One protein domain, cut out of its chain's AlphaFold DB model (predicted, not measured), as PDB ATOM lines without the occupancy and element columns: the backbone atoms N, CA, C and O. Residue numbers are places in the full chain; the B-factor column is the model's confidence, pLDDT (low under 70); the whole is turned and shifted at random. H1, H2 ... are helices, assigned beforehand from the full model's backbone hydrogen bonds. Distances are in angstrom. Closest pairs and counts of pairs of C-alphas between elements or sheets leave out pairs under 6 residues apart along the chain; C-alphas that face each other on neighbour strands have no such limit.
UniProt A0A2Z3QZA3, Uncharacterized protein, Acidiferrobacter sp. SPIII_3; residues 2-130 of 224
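Overview. This is residues 2 to 130 of the 224 residues of an uncharacterized protein of Acidiferrobacter sp. SPIII_3 (UniProt A0A2Z3QZA3). Three long helices, H1, H2 and H3, run in alternating directions as two successive hairpins; H4 crosses H3 on the side away from H1, and H5 folds back loosely alongside H4. The printed part has 129 residues, five named helices in the order H1 to H5 and no named strand; it is all helix and compact, radius of gyration of the C-alphas 15.1 A, spans 41 by 40 by 22 A.

Arrangement. After residues 2 to 17, H1, residues 18 to 39, touches H2, residues 46 to 70, with residues 18 to 28 alone: a hairpin, closest C-alphas Leu 21 and Thr 60, 6.4 A. H3, residues 74 to 93, forms a hairpin with H2, closest C-alphas Ser 65 and Lys 77, 4.9 A. H4, residues 101 to 114, touches H3 at a steep tilt of 64 degrees, closest C-alphas Glu 81 and Gly 107, 4.2 A. H5, residues 118 to 130, is close to H4 but not clearly touching, closest C-alphas Ala 112 and Leu 121, 7.2 A. Every O i to N i+4 pair is within hydrogen-bond range in H1 and H5, but 19 of 21 in H2, 15 of 16 in H3 and 9 of 10 in H4.

Along the chain. H1 begins at C-alpha 18 (22.723, -17.691, 6.800) and spans 31.4 A, H2 37.6 A, H3 29.4 A; H5 ends at C-alpha 130 (52.580, -26.025, -0.970).

Size, cuts and confidence. The printed part has no cut; pLDDT is under 70 in residues 7 to 16.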
ATOM      1  N   PHE A   2      39.447 -24.619 -19.337       71.19
ATOM      2  CA  PHE A   2      38.856 -24.183 -18.069       71.19
ATOM      3  C   PHE A   2      39.314 -25.110 -16.943       71.19
ATOM      4  O   PHE A   2      39.463 -26.311 -17.173       71.19
ATOM      5  N   LEU A   3      39.555 -24.552 -15.756       83.31
ATOM      6  CA  LEU A   3      39.848 -25.352 -14.569       83.31
ATOM      7  C   LEU A   3      38.591 -26.061 -14.080       83.31
ATOM      8  O   LEU A   3      37.484 -25.526 -14.187       83.31
ATOM      9  N   ALA A   4      38.773 -27.264 -13.545       83.94
ATOM     10  CA  ALA A   4      37.684 -28.020 -12.959       83.94
ATOM     11  C   ALA A   4      37.361 -27.470 -11.564       83.94
ATOM     12  O   ALA A   4      38.257 -27.158 -10.782       83.94
ATOM     13  N   VAL A   5      36.071 -27.352 -11.268       81.69
ATOM     14  CA  VAL A   5      35.550 -27.026  -9.936       81.69
ATOM     15  C   VAL A   5      35.020 -28.330  -9.355       81.69
ATOM     16  O   VAL A   5      34.359 -29.087 -10.075       81.69
ATOM     17  N   TRP A   6      35.318 -28.605  -8.090       78.62
ATOM     18  CA  TRP A   6      34.722 -29.732  -7.388       78.62
ATOM     19  C   TRP A   6      33.222 -29.483  -7.212       78.62
ATOM     20  O   TRP A   6      32.778 -28.357  -6.991       78.62
ATOM     21  N   ARG A   7      32.411 -30.529  -7.360       68.50
ATOM     22  CA  ARG A   7      30.975 -30.450  -7.090       68.50
ATOM     23  C   ARG A   7      30.576 -31.630  -6.217       68.50
ATOM     24  O   ARG A   7      30.832 -32.762  -6.632       68.50
ATOM     25  N   PRO A   8      29.909 -31.403  -5.078       56.66
ATOM     26  CA  PRO A   8      29.439 -32.502  -4.251       56.66
ATOM     27  C   PRO A   8      28.402 -33.335  -5.015       56.66
ATOM     28  O   PRO A   8      27.465 -32.792  -5.609       56.66
ATOM     29  N   GLN A   9      28.529 -34.665  -4.974       47.34
ATOM     30  CA  GLN A   9      27.465 -35.578  -5.394       47.34
ATOM     31  C   GLN A   9      26.563 -35.906  -4.192       47.34
ATOM     32  O   GLN A   9      26.934 -36.685  -3.322       47.34
ATOM     33  N   GLY A  10      25.349 -35.346  -4.161       43.50
ATOM     34  CA  GLY A  10      24.305 -35.721  -3.194       43.50
ATOM     35  C   GLY A  10      24.223 -34.839  -1.939       43.50
ATOM     36  O   GLY A  10      25.220 -34.418  -1.373       43.50
ATOM     37  N   LYS A  11      22.976 -34.533  -1.553       45.25
ATOM     38  CA  LYS A  11      22.538 -33.440  -0.668       45.25
ATOM     39  C   LYS A  11      23.120 -33.468   0.752       45.25
ATOM     40  O   LYS A  11      22.913 -34.440   1.472       45.25
ATOM     41  N   ALA A  12      23.574 -32.306   1.216       40.12
ATOM     42  CA  ALA A  12      23.366 -31.879   2.596       40.12
ATOM     43  C   ALA A  12      22.377 -30.705   2.582       40.12
ATOM     44  O   ALA A  12      22.699 -29.593   2.172       40.12
ATOM     45  N   GLY A  13      21.128 -30.988   2.955       48.25
ATOM     46  CA  GLY A  13      20.219 -29.940   3.395       48.25
ATOM     47  C   GLY A  13      20.769 -29.382   4.700       48.25
ATOM     48  O   GLY A  13      20.861 -30.115   5.677       48.25
ATOM     49  N   GLY A  14      21.181 -28.119   4.684       48.00
ATOM     50  CA  GLY A  14      21.579 -27.392   5.878       48.00
ATOM     51  C   GLY A  14      20.436 -26.492   6.305       48.00
ATOM     52  O   GLY A  14      20.182 -25.467   5.683       48.00
ATOM     53  N   GLU A  15      19.758 -26.884   7.372       54.06
ATOM     54  CA  GLU A  15      18.790 -26.106   8.147       54.06
ATOM     55  C   GLU A  15      19.506 -24.983   8.942       54.06
ATOM     56  O   GLU A  15      19.180 -24.717  10.093       54.06
ATOM     57  N   ASN A  16      20.537 -24.359   8.351       66.19
ATOM     58  CA  ASN A  16      21.394 -23.370   8.999       66.19
ATOM     59  C   ASN A  16      21.049 -21.971   8.484       66.19
ATOM     60  O   ASN A  16      21.144 -21.677   7.293       66.19
ATOM     61  N   ASP A  17      20.638 -21.106   9.408       85.12
ATOM     62  CA  ASP A  17      20.369 -19.697   9.148       85.12
ATOM     63  C   ASP A  17      21.636 -19.011   8.585       85.12
ATOM     64  O   ASP A  17      22.670 -19.001   9.266       85.12
ATOM     65  N   PRO A  18      21.588 -18.411   7.375       87.81
ATOM     66  CA  PRO A  18      22.723 -17.691   6.800       87.81
ATOM     67  C   PRO A  18      23.296 -16.628   7.744       87.81
ATOM     68  O   PRO A  18      24.507 -16.416   7.759       87.81
ATOM     69  N   ALA A  19      22.454 -15.987   8.562       89.25
ATOM     70  CA  ALA A  19      22.907 -14.990   9.528       89.25
ATOM     71  C   ALA A  19      23.792 -15.606  10.625       89.25
ATOM     72  O   ALA A  19      24.792 -15.006  11.018       89.25
ATOM     73  N   ALA A  20      23.476 -16.822  11.082       90.62
ATOM     74  CA  ALA A  20      24.281 -17.535  12.072       90.62
ATOM     75  C   ALA A  20      25.639 -17.977  11.499       90.62
ATOM     76  O   ALA A  20      26.661 -17.874  12.182       90.62
ATOM     77  N   LEU A  21      25.671 -18.415  10.235       92.56
ATOM     78  CA  LEU A  21      26.917 -18.761   9.540       92.56
ATOM     79  C   LEU A  21      27.815 -17.533   9.354       92.56
ATOM     80  O   LEU A  21      29.013 -17.607   9.620       92.56
ATOM     81  N   ILE A  22      27.237 -16.393   8.964       92.44
ATOM     82  CA  ILE A  22      27.964 -15.122   8.852       92.44
ATOM     83  C   ILE A  22      28.548 -14.718  10.210       92.44
ATOM     84  O   ILE A  22      29.749 -14.476  10.294       92.44
ATOM     85  N   ALA A  23      27.748 -14.737  11.281       92.88
ATOM     86  CA  ALA A  23      28.229 -14.406  12.625       92.88
ATOM     87  C   ALA A  23      29.356 -15.347  13.095       92.88
ATOM     88  O   ALA A  23      30.309 -14.916  13.744       92.88
ATOM     89  N   THR A  24      29.274 -16.631  12.738       93.56
ATOM     90  CA  THR A  24      30.329 -17.613  13.028       93.56
ATOM     91  C   THR A  24      31.617 -17.286  12.270       93.56
ATOM     92  O   THR A  24      32.696 -17.330  12.857       93.56
ATOM     93  N   LEU A  25      31.522 -16.908  10.990       93.69
ATOM     94  CA  LEU A  25      32.680 -16.493  10.192       93.69
ATOM     95  C   LEU A  25      33.308 -15.194  10.711       93.69
ATOM     96  O   LEU A  25      34.531 -15.092  10.760       93.69
ATOM     97  N   GLU A  26      32.508 -14.219  11.142       94.38
ATOM     98  CA  GLU A  26      33.007 -12.976  11.749       94.38
ATOM     99  C   GLU A  26      33.805 -13.250  13.032       94.38
ATOM    100  O   GLU A  26      34.917 -12.736  13.207       94.38
ATOM    101  N   GLN A  27      33.279 -14.111  13.910       93.81
ATOM    102  CA  GLN A  27      33.993 -14.556  15.111       93.81
ATOM    103  C   GLN A  27      35.270 -15.319  14.748       93.81
ATOM    104  O   GLN A  27      36.322 -15.084  15.338       93.81
ATOM    105  N   PHE A  28      35.199 -16.195  13.746       94.81
ATOM    106  CA  PHE A  28      36.350 -16.929  13.234       94.81
ATOM    107  C   PHE A  28      37.465 -15.999  12.743       94.81
ATOM    108  O   PHE A  28      38.599 -16.135  13.197       94.81
ATOM    109  N   PHE A  29      37.163 -15.017  11.888       94.19
ATOM    110  CA  PHE A  29      38.171 -14.067  11.403       94.19
ATOM    111  C   PHE A  29      38.765 -13.213  12.527       94.19
ATOM    112  O   PHE A  29      39.961 -12.925  12.501       94.19
ATOM    113  N   THR A  30      37.958 -12.864  13.533       95.38
ATOM    114  CA  THR A  30      38.445 -12.178  14.738       95.38
ATOM    115  C   THR A  30      39.459 -13.048  15.485       95.38
ATOM    116  O   THR A  30      40.554 -12.584  15.791       95.38
ATOM    117  N   MET A  31      39.156 -14.334  15.690       94.19
ATOM    118  CA  MET A  31      40.083 -15.276  16.331       94.19
ATOM    119  C   MET A  31      41.382 -15.462  15.536       94.19
ATOM    120  O   MET A  31      42.452 -15.519  16.140       94.19
ATOM    121  N   LEU A  32      41.321 -15.525  14.198       93.94
ATOM    122  CA  LEU A  32      42.533 -15.611  13.373       93.94
ATOM    123  C   LEU A  32      43.442 -14.395  13.585       93.94
ATOM    124  O   LEU A  32      44.648 -14.552  13.760       93.94
ATOM    125  N   ALA A  33      42.863 -13.192  13.598       93.12
ATOM    126  CA  ALA A  33      43.611 -11.956  13.808       93.12
ATOM    127  C   ALA A  33      44.269 -11.911  15.197       93.12
ATOM    128  O   ALA A  33      45.443 -11.566  15.310       93.12
ATOM    129  N   GLU A  34      43.554 -12.327  16.245       93.94
ATOM    130  CA  GLU A  34      44.104 -12.396  17.604       93.94
ATOM    131  C   GLU A  34      45.262 -13.400  17.723       93.94
ATOM    132  O   GLU A  34      46.232 -13.155  18.448       93.94
ATOM    133  N   LEU A  35      45.180 -14.535  17.022       93.50
ATOM    134  CA  LEU A  35      46.248 -15.535  16.991       93.50
ATOM    135  C   LEU A  35      47.480 -15.020  16.236       93.50
ATOM    136  O   LEU A  35      48.595 -15.165  16.743       93.50
ATOM    137  N   ASP A  36      47.279 -14.363  15.089       94.31
ATOM    138  CA  ASP A  36      48.341 -13.695  14.328       94.31
ATOM    139  C   ASP A  36      49.060 -12.640  15.184       94.31
ATOM    140  O   ASP A  36      50.290 -12.557  15.154       94.31
ATOM    141  N   GLU A  37      48.320 -11.842  15.959       93.94
ATOM    142  CA  GLU A  37      48.890 -10.827  16.853       93.94
ATOM    143  C   GLU A  37      49.650 -11.444  18.031       93.94
ATOM    144  O   GLU A  37      50.724 -10.964  18.402       93.94
ATOM    145  N   ARG A  38      49.113 -12.516  18.624       93.62
ATOM    146  CA  ARG A  38      49.690 -13.147  19.817       93.62
ATOM    147  C   ARG A  38      50.936 -13.971  19.513       93.62
ATOM    148  O   ARG A  38      51.876 -13.963  20.308       93.62
ATOM    149  N   HIS A  39      50.926 -14.713  18.410       90.38
ATOM    150  CA  HIS A  39      51.971 -15.684  18.079       90.38
ATOM    151  C   HIS A  39      52.863 -15.234  16.916       90.38
ATOM    152  O   HIS A  39      53.972 -15.744  16.775       90.38
ATOM    153  N   GLY A  40      52.432 -14.246  16.127       91.31
ATOM    154  CA  GLY A  40      53.081 -13.838  14.884       91.31
ATOM    155  C   GLY A  40      52.531 -14.605  13.677       91.31
ATOM    156  O   GLY A  40      52.200 -15.783  13.772       91.31
ATOM    157  N   ARG A  41      52.482 -13.943  12.515       90.88
ATOM    158  CA  ARG A  41      51.791 -14.396  11.282       90.88
ATOM    159  C   ARG A  41      52.351 -15.664  10.615       90.88
ATOM    160  O   ARG A  41      51.771 -16.137   9.640       90.88
ATOM    161  N   GLU A  42      53.496 -16.153  11.075       90.81
ATOM    162  CA  GLU A  42      54.206 -17.313  10.508       90.81
ATOM    163  C   GLU A  42      54.604 -18.336  11.584       90.81
ATOM    164  O   GLU A  42      55.331 -19.286  11.311       90.81
ATOM    165  N   ALA A  43      54.186 -18.136  12.837       89.38
ATOM    166  CA  ALA A  43      54.554 -19.041  13.915       89.38
ATOM    167  C   ALA A  43      53.624 -20.256  13.957       89.38
ATOM    168  O   ALA A  43      52.412 -20.124  13.804       89.38
ATOM    169  N   ALA A  44      54.170 -21.434  14.255       90.62
ATOM    170  CA  ALA A  44      53.349 -22.600  14.558       90.62
ATOM    171  C   ALA A  44      52.434 -22.313  15.760       90.62
ATOM    172  O   ALA A  44      52.887 -21.788  16.783       90.62
ATOM    173  N   LEU A  45      51.157 -22.671  15.636       90.75
ATOM    174  CA  LEU A  45      50.193 -22.541  16.726       90.75
ATOM    175  C   LEU A  45      50.182 -23.801  17.607       90.75
ATOM    176  O   LEU A  45      50.449 -24.900  17.113       90.75
ATOM    177  N   PRO A  46      49.896 -23.660  18.914       86.75
ATOM    178  CA  PRO A  46      49.788 -24.796  19.823       86.75
ATOM    179  C   PRO A  46      48.589 -25.694  19.480       86.75
ATOM    180  O   PRO A  46      47.665 -25.280  18.785       86.75
ATOM    181  N   ASP A  47      48.622 -26.932  19.983       83.44
ATOM    182  CA  ASP A  47      47.488 -27.871  20.020       83.44
ATOM    183  C   ASP A  47      46.748 -28.095  18.689       83.44
ATOM    184  O   ASP A  47      45.559 -28.412  18.673       83.44
ATOM    185  N   ASP A  48      47.459 -27.961  17.564       85.94
ATOM    186  CA  ASP A  48      46.896 -28.104  16.216       85.94
ATOM    187  C   ASP A  48      45.766 -27.089  15.922       85.94
ATOM    188  O   ASP A  48      44.896 -27.319  15.077       85.94
ATOM    189  N   ASP A  49      45.774 -25.936  16.604       91.06
ATOM    190  CA  ASP A  49      44.740 -24.904  16.476       91.06
ATOM    191  C   ASP A  49      44.608 -24.388  15.041       91.06
ATOM    192  O   ASP A  49      43.491 -24.156  14.576       91.06
ATOM    193  N   ALA A  50      45.724 -24.281  14.312       93.56
ATOM    194  CA  ALA A  50      45.724 -23.903  12.903       93.56
ATOM    195  C   ALA A  50      44.873 -24.866  12.061       93.56
ATOM    196  O   ALA A  50      43.982 -24.446  11.320       93.56
ATOM    197  N   THR A  51      45.101 -26.170  12.223       95.69
ATOM    198  CA  THR A  51      44.318 -27.222  11.569       95.69
ATOM    199  C   THR A  51      42.868 -27.155  12.021       95.69
ATOM    200  O   THR A  51      41.969 -27.065  11.189       95.69
ATOM    201  N   ARG A  52      42.602 -27.192  13.328       94.81
ATOM    202  CA  ARG A  52      41.236 -27.292  13.850       94.81
ATOM    203  C   ARG A  52      40.388 -26.084  13.455       94.81
ATOM    204  O   ARG A  52      39.344 -26.261  12.832       94.81
ATOM    205  N   LEU A  53      40.840 -24.873  13.783       94.81
ATOM    206  CA  LEU A  53      40.099 -23.642  13.505       94.81
ATOM    207  C   LEU A  53      39.970 -23.407  12.005       94.81
ATOM    208  O   LEU A  53      38.866 -23.159  11.522       94.81
ATOM    209  N   GLY A  54      41.070 -23.530  11.259       96.31
ATOM    210  CA  GLY A  54      41.067 -23.291   9.822       96.31
ATOM    211  C   GLY A  54      40.123 -24.233   9.076       96.31
ATOM    212  O   GLY A  54      39.335 -23.779   8.250       96.31
ATOM    213  N   ASN A  55      40.126 -25.529   9.406       96.31
ATOM    214  CA  ASN A  55      39.212 -26.483   8.775       96.31
ATOM    215  C   ASN A  55      37.746 -26.238   9.158       96.31
ATOM    216  O   ASN A  55      36.880 -26.375   8.297       96.31
ATOM    217  N   THR A  56      37.451 -25.821  10.395       94.88
ATOM    218  CA  THR A  56      36.093 -25.381  10.758       94.88
ATOM    219  C   THR A  56      35.664 -24.174   9.926       94.88
ATOM    220  O   THR A  56      34.591 -24.211   9.329       94.88
ATOM    221  N   GLY A  57      36.512 -23.147   9.809       95.56
ATOM    222  CA  GLY A  57      36.224 -21.965   8.992       95.56
ATOM    223  C   GLY A  57      35.978 -22.301   7.517       95.56
ATOM    224  O   GLY A  57      35.040 -21.777   6.920       95.56
ATOM    225  N   LEU A  58      36.758 -23.225   6.946       96.75
ATOM    226  CA  LEU A  58      36.565 -23.710   5.574       96.75
ATOM    227  C   LEU A  58      35.204 -24.390   5.379       96.75
ATOM    228  O   LEU A  58      34.540 -24.120   4.381       96.75
ATOM    229  N   LEU A  59      34.773 -25.236   6.320       94.88
ATOM    230  CA  LEU A  59      33.472 -25.909   6.249       94.88
ATOM    231  C   LEU A  59      32.310 -24.915   6.389       94.88
ATOM    232  O   LEU A  59      31.384 -24.948   5.583       94.88
ATOM    233  N   THR A  60      32.382 -23.979   7.341       94.50
ATOM    234  CA  THR A  60      31.361 -22.927   7.508       94.50
ATOM    235  C   THR A  60      31.250 -22.048   6.261       94.50
ATOM    236  O   THR A  60      30.152 -21.707   5.820       94.50
ATOM    237  N   LEU A  61      32.387 -21.700   5.657       94.62
ATOM    238  CA  LEU A  61      32.424 -20.926   4.423       94.62
ATOM    239  C   LEU A  61      31.837 -21.714   3.244       94.62
ATOM    240  O   LEU A  61      31.110 -21.133   2.437       94.62
ATOM    241  N   ALA A  62      32.099 -23.020   3.160       92.88
ATOM    242  CA  ALA A  62      31.512 -23.892   2.145       92.88
ATOM    243  C   ALA A  62      29.980 -23.923   2.242       92.88
ATOM    244  O   ALA A  62      29.302 -23.725   1.236       92.88
ATOM    245  N   GLU A  63      29.433 -24.075   3.451       92.81
ATOM    246  CA  GLU A  63      27.983 -24.028   3.683       92.81
ATOM    247  C   GLU A  63      27.375 -22.696   3.220       92.81
ATOM    248  O   GLU A  63      26.368 -22.676   2.508       92.81
ATOM    249  N   LEU A  64      28.012 -21.570   3.558       92.31
ATOM    250  CA  LEU A  64      27.539 -20.254   3.130       92.31
ATOM    251  C   LEU A  64      27.651 -20.058   1.606       92.31
ATOM    252  O   LEU A  64      26.778 -19.440   0.991       92.31
ATOM    253  N   SER A  65      28.699 -20.606   0.986       92.19
ATOM    254  CA  SER A  65      28.899 -20.593  -0.467       92.19
ATOM    255  C   SER A  65      27.792 -21.367  -1.195       92.19
ATOM    256  O   SER A  65      27.231 -20.869  -2.177       92.19
ATOM    257  N   GLU A  66      27.397 -22.529  -0.666       91.19
ATOM    258  CA  GLU A  66      26.284 -23.332  -1.185       91.19
ATOM    259  C   GLU A  66      24.940 -22.600  -1.076       91.19
ATOM    260  O   GLU A  66      24.156 -22.589  -2.028       91.19
ATOM    261  N   ILE A  67      24.682 -21.907   0.036       90.81
ATOM    262  CA  ILE A  67      23.498 -21.043   0.168       90.81
ATOM    263  C   ILE A  67      23.531 -19.931  -0.890       90.81
ATOM    264  O   ILE A  67      22.538 -19.697  -1.585       90.81
ATOM    265  N   GLY A  68      24.679 -19.268  -1.064       89.81
ATOM    266  CA  GLY A  68      24.868 -18.255  -2.103       89.81
ATOM    267  C   GLY A  68      24.570 -18.794  -3.506       89.81
ATOM    268  O   GLY A  68      23.903 -18.123  -4.297       89.81
ATOM    269  N   GLN A  69      24.988 -20.027  -3.799       90.06
ATOM    270  CA  GLN A  69      24.664 -20.718  -5.047       90.06
ATOM    271  C   GLN A  69      23.159 -20.956  -5.205       90.06
ATOM    272  O   GLN A  69      22.605 -20.650  -6.263       90.06
ATOM    273  N   GLN A  70      22.494 -21.481  -4.173       90.62
ATOM    274  CA  GLN A  70      21.053 -21.766  -4.186       90.62
ATOM    275  C   GLN A  70      20.212 -20.501  -4.396       90.62
ATOM    276  O   GLN A  70      19.181 -20.547  -5.068       90.62
ATOM    277  N   LEU A  71      20.681 -19.362  -3.883       91.31
ATOM    278  CA  LEU A  71      20.055 -18.050  -4.058       91.31
ATOM    279  C   LEU A  71      20.435 -17.354  -5.381       91.31
ATOM    280  O   LEU A  71      19.979 -16.240  -5.640       91.31
ATOM    281  N   GLY A  72      21.270 -17.971  -6.223       92.50
ATOM    282  CA  GLY A  72      21.717 -17.392  -7.496       92.50
ATOM    283  C   GLY A  72      22.709 -16.230  -7.350       92.50
ATOM    284  O   GLY A  72      22.931 -15.473  -8.296       92.50
ATOM    285  N   LEU A  73      23.336 -16.075  -6.182       94.00
ATOM    286  CA  LEU A  73      24.267 -14.993  -5.860       94.00
ATOM    287  C   LEU A  73      25.696 -15.336  -6.312       94.00
ATOM    288  O   LEU A  73      26.618 -15.443  -5.504       94.00
ATOM    289  N   ALA A  74      25.895 -15.479  -7.626       91.44
ATOM    290  CA  ALA A  74      27.161 -15.942  -8.210       91.44
ATOM    291  C   ALA A  74      28.387 -15.112  -7.786       91.44
ATOM    292  O   ALA A  74      29.450 -15.670  -7.526       91.44
ATOM    293  N   LYS A  75      28.237 -13.783  -7.670       92.00
ATOM    294  CA  LYS A  75      29.323 -12.908  -7.207       92.00
ATOM    295  C   LYS A  75      29.692 -13.193  -5.750       92.00
ATOM    296  O   LYS A  75      30.867 -13.335  -5.452       92.00
ATOM    297  N   ALA A  76      28.703 -13.300  -4.863       91.12
ATOM    298  CA  ALA A  76      28.948 -13.576  -3.448       91.12
ATOM    299  C   ALA A  76      29.616 -14.945  -3.259       91.12
ATOM    300  O   ALA A  76      30.597 -15.048  -2.533       91.12
ATOM    301  N   LYS A  77      29.143 -15.961  -3.990       92.38
ATOM    302  CA  LYS A  77      29.765 -17.288  -4.033       92.38
ATOM    303  C   LYS A  77      31.250 -17.210  -4.409       92.38
ATOM    304  O   LYS A  77      32.087 -17.733  -3.686       92.38
ATOM    305  N   ALA A  78      31.581 -16.520  -5.501       92.06
ATOM    306  CA  ALA A  78      32.965 -16.393  -5.956       92.06
ATOM    307  C   ALA A  78      33.864 -15.681  -4.928       92.06
ATOM    308  O   ALA A  78      35.006 -16.090  -4.735       92.06
ATOM    309  N   GLU A  79      33.364 -14.644  -4.245       94.19
ATOM    310  CA  GLU A  79      34.113 -13.972  -3.170       94.19
ATOM    311  C   GLU A  79      34.351 -14.895  -1.967       94.19
ATOM    312  O   GLU A  79      35.462 -14.942  -1.438       94.19
ATOM    313  N   LEU A  80      33.346 -15.682  -1.567       94.38
ATOM    314  CA  LEU A  80      33.507 -16.688  -0.515       94.38
ATOM    315  C   LEU A  80      34.564 -17.722  -0.917       94.38
ATOM    316  O   LEU A  80      35.488 -17.986  -0.157       94.38
ATOM    317  N   GLU A  81      34.511 -18.244  -2.141       94.12
ATOM    318  CA  GLU A  81      35.505 -19.207  -2.630       94.12
ATOM    319  C   GLU A  81      36.936 -18.636  -2.619       94.12
ATOM    320  O   GLU A  81      37.873 -19.340  -2.244       94.12
ATOM    321  N   ARG A  82      37.138 -17.347  -2.921       95.31
ATOM    322  CA  ARG A  82      38.462 -16.704  -2.762       95.31
ATOM    323  C   ARG A  82      38.911 -16.627  -1.306       95.31
ATOM    324  O   ARG A  82      40.096 -16.815  -1.019       95.31
ATOM    325  N   LEU A  83      37.989 -16.358  -0.384       96.31
ATOM    326  CA  LEU A  83      38.294 -16.348   1.047       96.31
ATOM    327  C   LEU A  83      38.755 -17.730   1.530       96.31
ATOM    328  O   LEU A  83      39.677 -17.796   2.342       96.31
ATOM    329  N   ALA A  84      38.221 -18.824   0.977       97.31
ATOM    330  CA  ALA A  84      38.705 -20.169   1.298       97.31
ATOM    331  C   ALA A  84      40.203 -20.341   0.990       97.31
ATOM    332  O   ALA A  84      40.929 -20.924   1.793       97.31
ATOM    333  N   VAL A  85      40.701 -19.771  -0.115       97.88
ATOM    334  CA  VAL A  85      42.141 -19.795  -0.443       97.88
ATOM    335  C   VAL A  85      42.967 -19.047   0.602       97.88
ATOM    336  O   VAL A  85      44.025 -19.527   1.006       97.88
ATOM    337  N   SER A  86      42.456 -17.917   1.098       96.88
ATOM    338  CA  SER A  86      43.118 -17.131   2.150       96.88
ATOM    339  C   SER A  86      43.167 -17.878   3.489       96.88
ATOM    340  O   SER A  86      44.163 -17.799   4.205       96.88
ATOM    341  N   ILE A  87      42.125 -18.648   3.816       97.56
ATOM    342  CA  ILE A  87      42.124 -19.520   5.000       97.56
ATOM    343  C   ILE A  87      43.113 -20.676   4.815       97.56
ATOM    344  O   ILE A  87      43.864 -20.986   5.735       97.56
ATOM    345  N   GLY A  88      43.166 -21.282   3.624       97.75
ATOM    346  CA  GLY A  88      44.160 -22.306   3.293       97.75
ATOM    347  C   GLY A  88      45.597 -21.808   3.472       97.75
ATOM    348  O   GLY A  88      46.414 -22.494   4.083       97.75
ATOM    349  N   ASP A  89      45.891 -20.593   3.005       97.62
ATOM    350  CA  ASP A  89      47.175 -19.925   3.247       97.62
ATOM    351  C   ASP A  89      47.459 -19.728   4.743       97.62
ATOM    352  O   ASP A  89      48.557 -20.034   5.206       97.62
ATOM    353  N   TRP A  90      46.464 -19.280   5.518       97.75
ATOM    354  CA  TRP A  90      46.601 -19.122   6.967       97.75
ATOM    355  C   TRP A  90      46.944 -20.446   7.662       97.75
ATOM    356  O   TRP A  90      47.908 -20.498   8.422       97.75
ATOM    357  N   ILE A  91      46.248 -21.539   7.334       97.81
ATOM    358  CA  ILE A  91      46.561 -22.876   7.869       97.81
ATOM    359  C   ILE A  91      48.027 -23.232   7.590       97.81
ATOM    360  O   ILE A  91      48.746 -23.645   8.500       97.81
ATOM    361  N   MET A  92      48.486 -23.035   6.350       97.12
ATOM    362  CA  MET A  92      49.856 -23.363   5.947       97.12
ATOM    363  C   MET A  92      50.912 -22.513   6.656       97.12
ATOM    364  O   MET A  92      51.922 -23.056   7.106       97.12
ATOM    365  N   ARG A  93      50.692 -21.198   6.780       96.06
ATOM    366  CA  ARG A  93      51.619 -20.284   7.474       96.06
ATOM    367  C   ARG A  93      51.804 -20.633   8.945       96.06
ATOM    368  O   ARG A  93      52.882 -20.416   9.481       96.06
ATOM    369  N   HIS A  94      50.781 -21.203   9.569       96.62
ATOM    370  CA  HIS A  94      50.825 -21.653  10.957       96.62
ATOM    371  C   HIS A  94      51.154 -23.146  11.106       96.62
ATOM    372  O   HIS A  94      50.931 -23.721  12.173       96.62
ATOM    373  N   HIS A  95      51.708 -23.772  10.059       95.06
ATOM    374  CA  HIS A  95      52.133 -25.177  10.036       95.06
ATOM    375  C   HIS A  95      51.013 -26.193  10.338       95.06
ATOM    376  O   HIS A  95      51.285 -27.301  10.803       95.06
ATOM    377  N   GLY A  96      49.758 -25.826  10.072       96.44
ATOM    378  CA  GLY A  96      48.611 -26.723  10.166       96.44
ATOM    379  C   GLY A  96      48.432 -27.597   8.924       96.44
ATOM    380  O   GLY A  96      49.100 -27.425   7.903       96.44
ATOM    381  N   HIS A  97      47.469 -28.513   9.004       97.38
ATOM    382  CA  HIS A  97      47.106 -29.430   7.933       97.38
ATOM    383  C   HIS A  97      45.725 -29.108   7.352       97.38
ATOM    384  O   HIS A  97      44.740 -28.902   8.066       97.38
ATOM    385  N   VAL A  98      45.615 -29.129   6.030       97.81
ATOM    386  CA  VAL A  98      44.341 -28.961   5.328       97.81
ATOM    387  C   VAL A  98      43.618 -30.302   5.266       97.81
ATOM    388  O   VAL A  98      44.118 -31.270   4.696       97.81
ATOM    389  N   ARG A  99      42.419 -30.351   5.846       96.19
ATOM    390  CA  ARG A  99      41.515 -31.512   5.848       96.19
ATOM    391  C   ARG A  99      40.264 -31.252   5.000       96.19
ATOM    392  O   ARG A  99      39.773 -32.165   4.346       96.19
ATOM    393  N   ALA A 100      39.789 -30.007   4.950       94.88
ATOM    394  CA  ALA A 100      38.706 -29.546   4.085       94.88
ATOM    395  C   ALA A 100      39.279 -28.946   2.789       94.88
ATOM    396  O   ALA A 100      39.397 -27.732   2.643       94.88
ATOM    397  N   LEU A 101      39.692 -29.808   1.856       95.69
ATOM    398  CA  LEU A 101      40.396 -29.368   0.646       95.69
ATOM    399  C   LEU A 101      39.475 -28.744  -0.418       95.69
ATOM    400  O   LEU A 101      39.890 -27.844  -1.144       95.69
ATOM    401  N   ASP A 102      38.232 -29.216  -0.501       93.88
ATOM    402  CA  ASP A 102      37.262 -28.808  -1.520       93.88
ATOM    403  C   ASP A 102      37.088 -27.273  -1.652       93.88
ATOM    404  O   ASP A 102      37.342 -26.741  -2.739       93.88
ATOM    405  N   PRO A 103      36.779 -26.519  -0.577       95.88
ATOM    406  CA  PRO A 103      36.519 -25.082  -0.699       95.88
ATOM    407  C   PRO A 103      37.720 -24.314  -1.258       95.88
ATOM    408  O   PRO A 103      37.566 -23.361  -2.023       95.88
ATOM    409  N   ILE A 104      38.933 -24.766  -0.923       97.94
ATOM    410  CA  ILE A 104      40.180 -24.179  -1.415       97.94
ATOM    411  C   ILE A 104      40.363 -24.490  -2.902       97.94
ATOM    412  O   ILE A 104      40.708 -23.599  -3.673       97.94
ATOM    413  N   VAL A 105      40.115 -25.732  -3.328       96.75
ATOM    414  CA  VAL A 105      40.217 -26.132  -4.741       96.75
ATOM    415  C   VAL A 105      39.256 -25.327  -5.616       96.75
ATOM    416  O   VAL A 105      39.653 -24.870  -6.691       96.75
ATOM    417  N   ASN A 106      38.036 -25.083  -5.140       95.06
ATOM    418  CA  ASN A 106      37.059 -24.258  -5.853       95.06
ATOM    419  C   ASN A 106      37.508 -22.796  -5.943       95.06
ATOM    420  O   ASN A 106      37.491 -22.211  -7.029       95.06
ATOM    421  N   GLY A 107      38.007 -22.236  -4.840       96.44
ATOM    422  CA  GLY A 107      38.619 -20.908  -4.819       96.44
ATOM    423  C   GLY A 107      39.793 -20.756  -5.779       96.44
ATOM    424  O   GLY A 107      39.857 -19.790  -6.541       96.44
ATOM    425  N   LEU A 108      40.689 -21.742  -5.813       97.44
ATOM    426  CA  LEU A 108      41.819 -21.773  -6.739       97.44
ATOM    427  C   LEU A 108      41.353 -21.802  -8.196       97.44
ATOM    428  O   LEU A 108      41.923 -21.099  -9.029       97.44
ATOM    429  N   ALA A 109      40.306 -22.570  -8.509       95.44
ATOM    430  CA  ALA A 109      39.729 -22.598  -9.849       95.44
ATOM    431  C   ALA A 109      39.149 -21.230 -10.248       95.44
ATOM    432  O   ALA A 109      39.414 -20.763 -11.358       95.44
ATOM    433  N   VAL A 110      38.420 -20.561  -9.345       94.31
ATOM    434  CA  VAL A 110      37.912 -19.193  -9.556       94.31
ATOM    435  C   VAL A 110      39.065 -18.228  -9.833       94.31
ATOM    436  O   VAL A 110      39.085 -17.582 -10.880       94.31
ATOM    437  N   MET A 111      40.058 -18.178  -8.943       95.50
ATOM    438  CA  MET A 111      41.189 -17.257  -9.070       95.50
ATOM    439  C   MET A 111      41.986 -17.505 -10.350       95.50
ATOM    440  O   MET A 111      42.264 -16.582 -11.113       95.50
ATOM    441  N   ALA A 112      42.343 -18.756 -10.629       95.00
ATOM    442  CA  ALA A 112      43.184 -19.060 -11.773       95.00
ATOM    443  C   ALA A 112      42.442 -18.945 -13.114       95.00
ATOM    444  O   ALA A 112      43.093 -18.729 -14.135       95.00
ATOM    445  N   ASN A 113      41.108 -19.022 -13.164       93.31
ATOM    446  CA  ASN A 113      40.352 -18.698 -14.382       93.31
ATOM    447  C   ASN A 113      40.422 -17.201 -14.747       93.31
ATOM    448  O   ASN A 113      40.255 -16.859 -15.915       93.31
ATOM    449  N   GLU A 114      40.718 -16.325 -13.789       92.44
ATOM    450  CA  GLU A 114      40.846 -14.877 -14.007       92.44
ATOM    451  C   GLU A 114      42.297 -14.411 -14.175       92.44
ATOM    452  O   GLU A 114      42.548 -13.323 -14.700       92.44
ATOM    453  N   LEU A 115      43.266 -15.232 -13.768       93.75
ATOM    454  CA  LEU A 115      44.686 -14.949 -13.950       93.75
ATOM    455  C   LEU A 115      45.134 -15.184 -15.396       93.75
ATOM    456  O   LEU A 115      44.929 -16.255 -15.973       93.75
ATOM    457  N   HIS A 116      45.811 -14.187 -15.960       91.31
ATOM    458  CA  HIS A 116      46.350 -14.232 -17.324       91.31
ATOM    459  C   HIS A 116      47.866 -14.035 -17.372       91.31
ATOM    460  O   HIS A 116      48.507 -14.470 -18.325       91.31
ATOM    461  N   GLU A 117      48.444 -13.387 -16.361       95.44
ATOM    462  CA  GLU A 117      49.873 -13.101 -16.327       95.44
ATOM    463  C   GLU A 117      50.678 -14.377 -16.037       95.44
ATOM    464  O   GLU A 117      50.418 -15.037 -15.026       95.44
ATOM    465  N   PRO A 118      51.674 -14.726 -16.877       95.25
ATOM    466  CA  PRO A 118      52.495 -15.918 -16.682       95.25
ATOM    467  C   PRO A 118      53.107 -16.028 -15.285       95.25
ATOM    468  O   PRO A 118      52.949 -17.063 -14.650       95.25
ATOM    469  N   ALA A 119      53.711 -14.952 -14.772       96.75
ATOM    470  CA  ALA A 119      54.340 -14.946 -13.450       96.75
ATOM    471  C   ALA A 119      53.338 -15.260 -12.323       96.75
ATOM    472  O   ALA A 119      53.602 -16.114 -11.485       96.75
ATOM    473  N   ALA A 120      52.140 -14.669 -12.362       96.94
ATOM    474  CA  ALA A 120      51.097 -14.953 -11.378       96.94
ATOM    475  C   ALA A 120      50.588 -16.407 -11.457       96.94
ATOM    476  O   ALA A 120      50.232 -17.005 -10.441       96.94
ATOM    477  N   LEU A 121      50.565 -17.008 -12.653       97.75
ATOM    478  CA  LEU A 121      50.242 -18.429 -12.826       97.75
ATOM    479  C   LEU A 121      51.358 -19.342 -12.284       97.75
ATOM    480  O   LEU A 121      51.065 -20.420 -11.762       97.75
ATOM    481  N   GLU A 122      52.625 -18.926 -12.362       98.38
ATOM    482  CA  GLU A 122      53.744 -19.634 -11.721       98.38
ATOM    483  C   GLU A 122      53.622 -19.598 -10.193       98.38
ATOM    484  O   GLU A 122      53.690 -20.653  -9.556       98.38
ATOM    485  N   ASP A 123      53.339 -18.426  -9.617       97.94
ATOM    486  CA  ASP A 123      53.117 -18.264  -8.176       97.94
ATOM    487  C   ASP A 123      51.933 -19.109  -7.691       97.94
ATOM    488  O   ASP A 123      52.036 -19.826  -6.692       97.94
ATOM    489  N   MET A 124      50.829 -19.109  -8.444       98.06
ATOM    490  CA  MET A 124      49.671 -19.960  -8.167       98.06
ATOM    491  C   MET A 124      50.043 -21.449  -8.216       98.06
ATOM    492  O   MET A 124      49.669 -22.217  -7.332       98.06
ATOM    493  N   THR A 125      50.829 -21.877  -9.209       98.50
ATOM    494  CA  THR A 125      51.296 -23.271  -9.316       98.50
ATOM    495  C   THR A 125      52.161 -23.670  -8.114       98.50
ATOM    496  O   THR A 125      52.047 -24.794  -7.607       98.50
ATOM    497  N   ALA A 126      53.018 -22.759  -7.640       98.25
ATOM    498  CA  ALA A 126      53.841 -22.964  -6.453       98.25
ATOM    499  C   ALA A 126      52.985 -23.039  -5.180       98.25
ATOM    500  O   ALA A 126      53.188 -23.940  -4.364       98.25
ATOM    501  N   PHE A 127      51.993 -22.154  -5.038       98.44
ATOM    502  CA  PHE A 127      51.026 -22.188  -3.941       98.44
ATOM    503  C   PHE A 127      50.264 -23.517  -3.899       98.44
ATOM    504  O   PHE A 127      50.220 -24.163  -2.856       98.44
ATOM    505  N   MET A 128      49.745 -23.984  -5.040       98.62
ATOM    506  CA  MET A 128      49.062 -25.280  -5.134       98.62
ATOM    507  C   MET A 128      49.979 -26.442  -4.725       98.62
ATOM    508  O   MET A 128      49.522 -27.382  -4.082       98.62
ATOM    509  N   GLY A 129      51.277 -26.370  -5.042       98.19
ATOM    510  CA  GLY A 129      52.263 -27.353  -4.583       98.19
ATOM    511  C   GLY A 129      52.472 -27.341  -3.064       98.19
ATOM    512  O   GLY A 129      52.534 -28.404  -2.452       98.19
ATOM    513  N   LYS A 130      52.526 -26.156  -2.440       98.12
ATOM    514  CA  LYS A 130      52.580 -26.025  -0.970       98.12
ATOM    515  C   LYS A 130      51.306 -26.560  -0.316       98.12
ATOM    516  O   LYS A 130      51.391 -27.311   0.649       98.12
TER     517      LYS A 130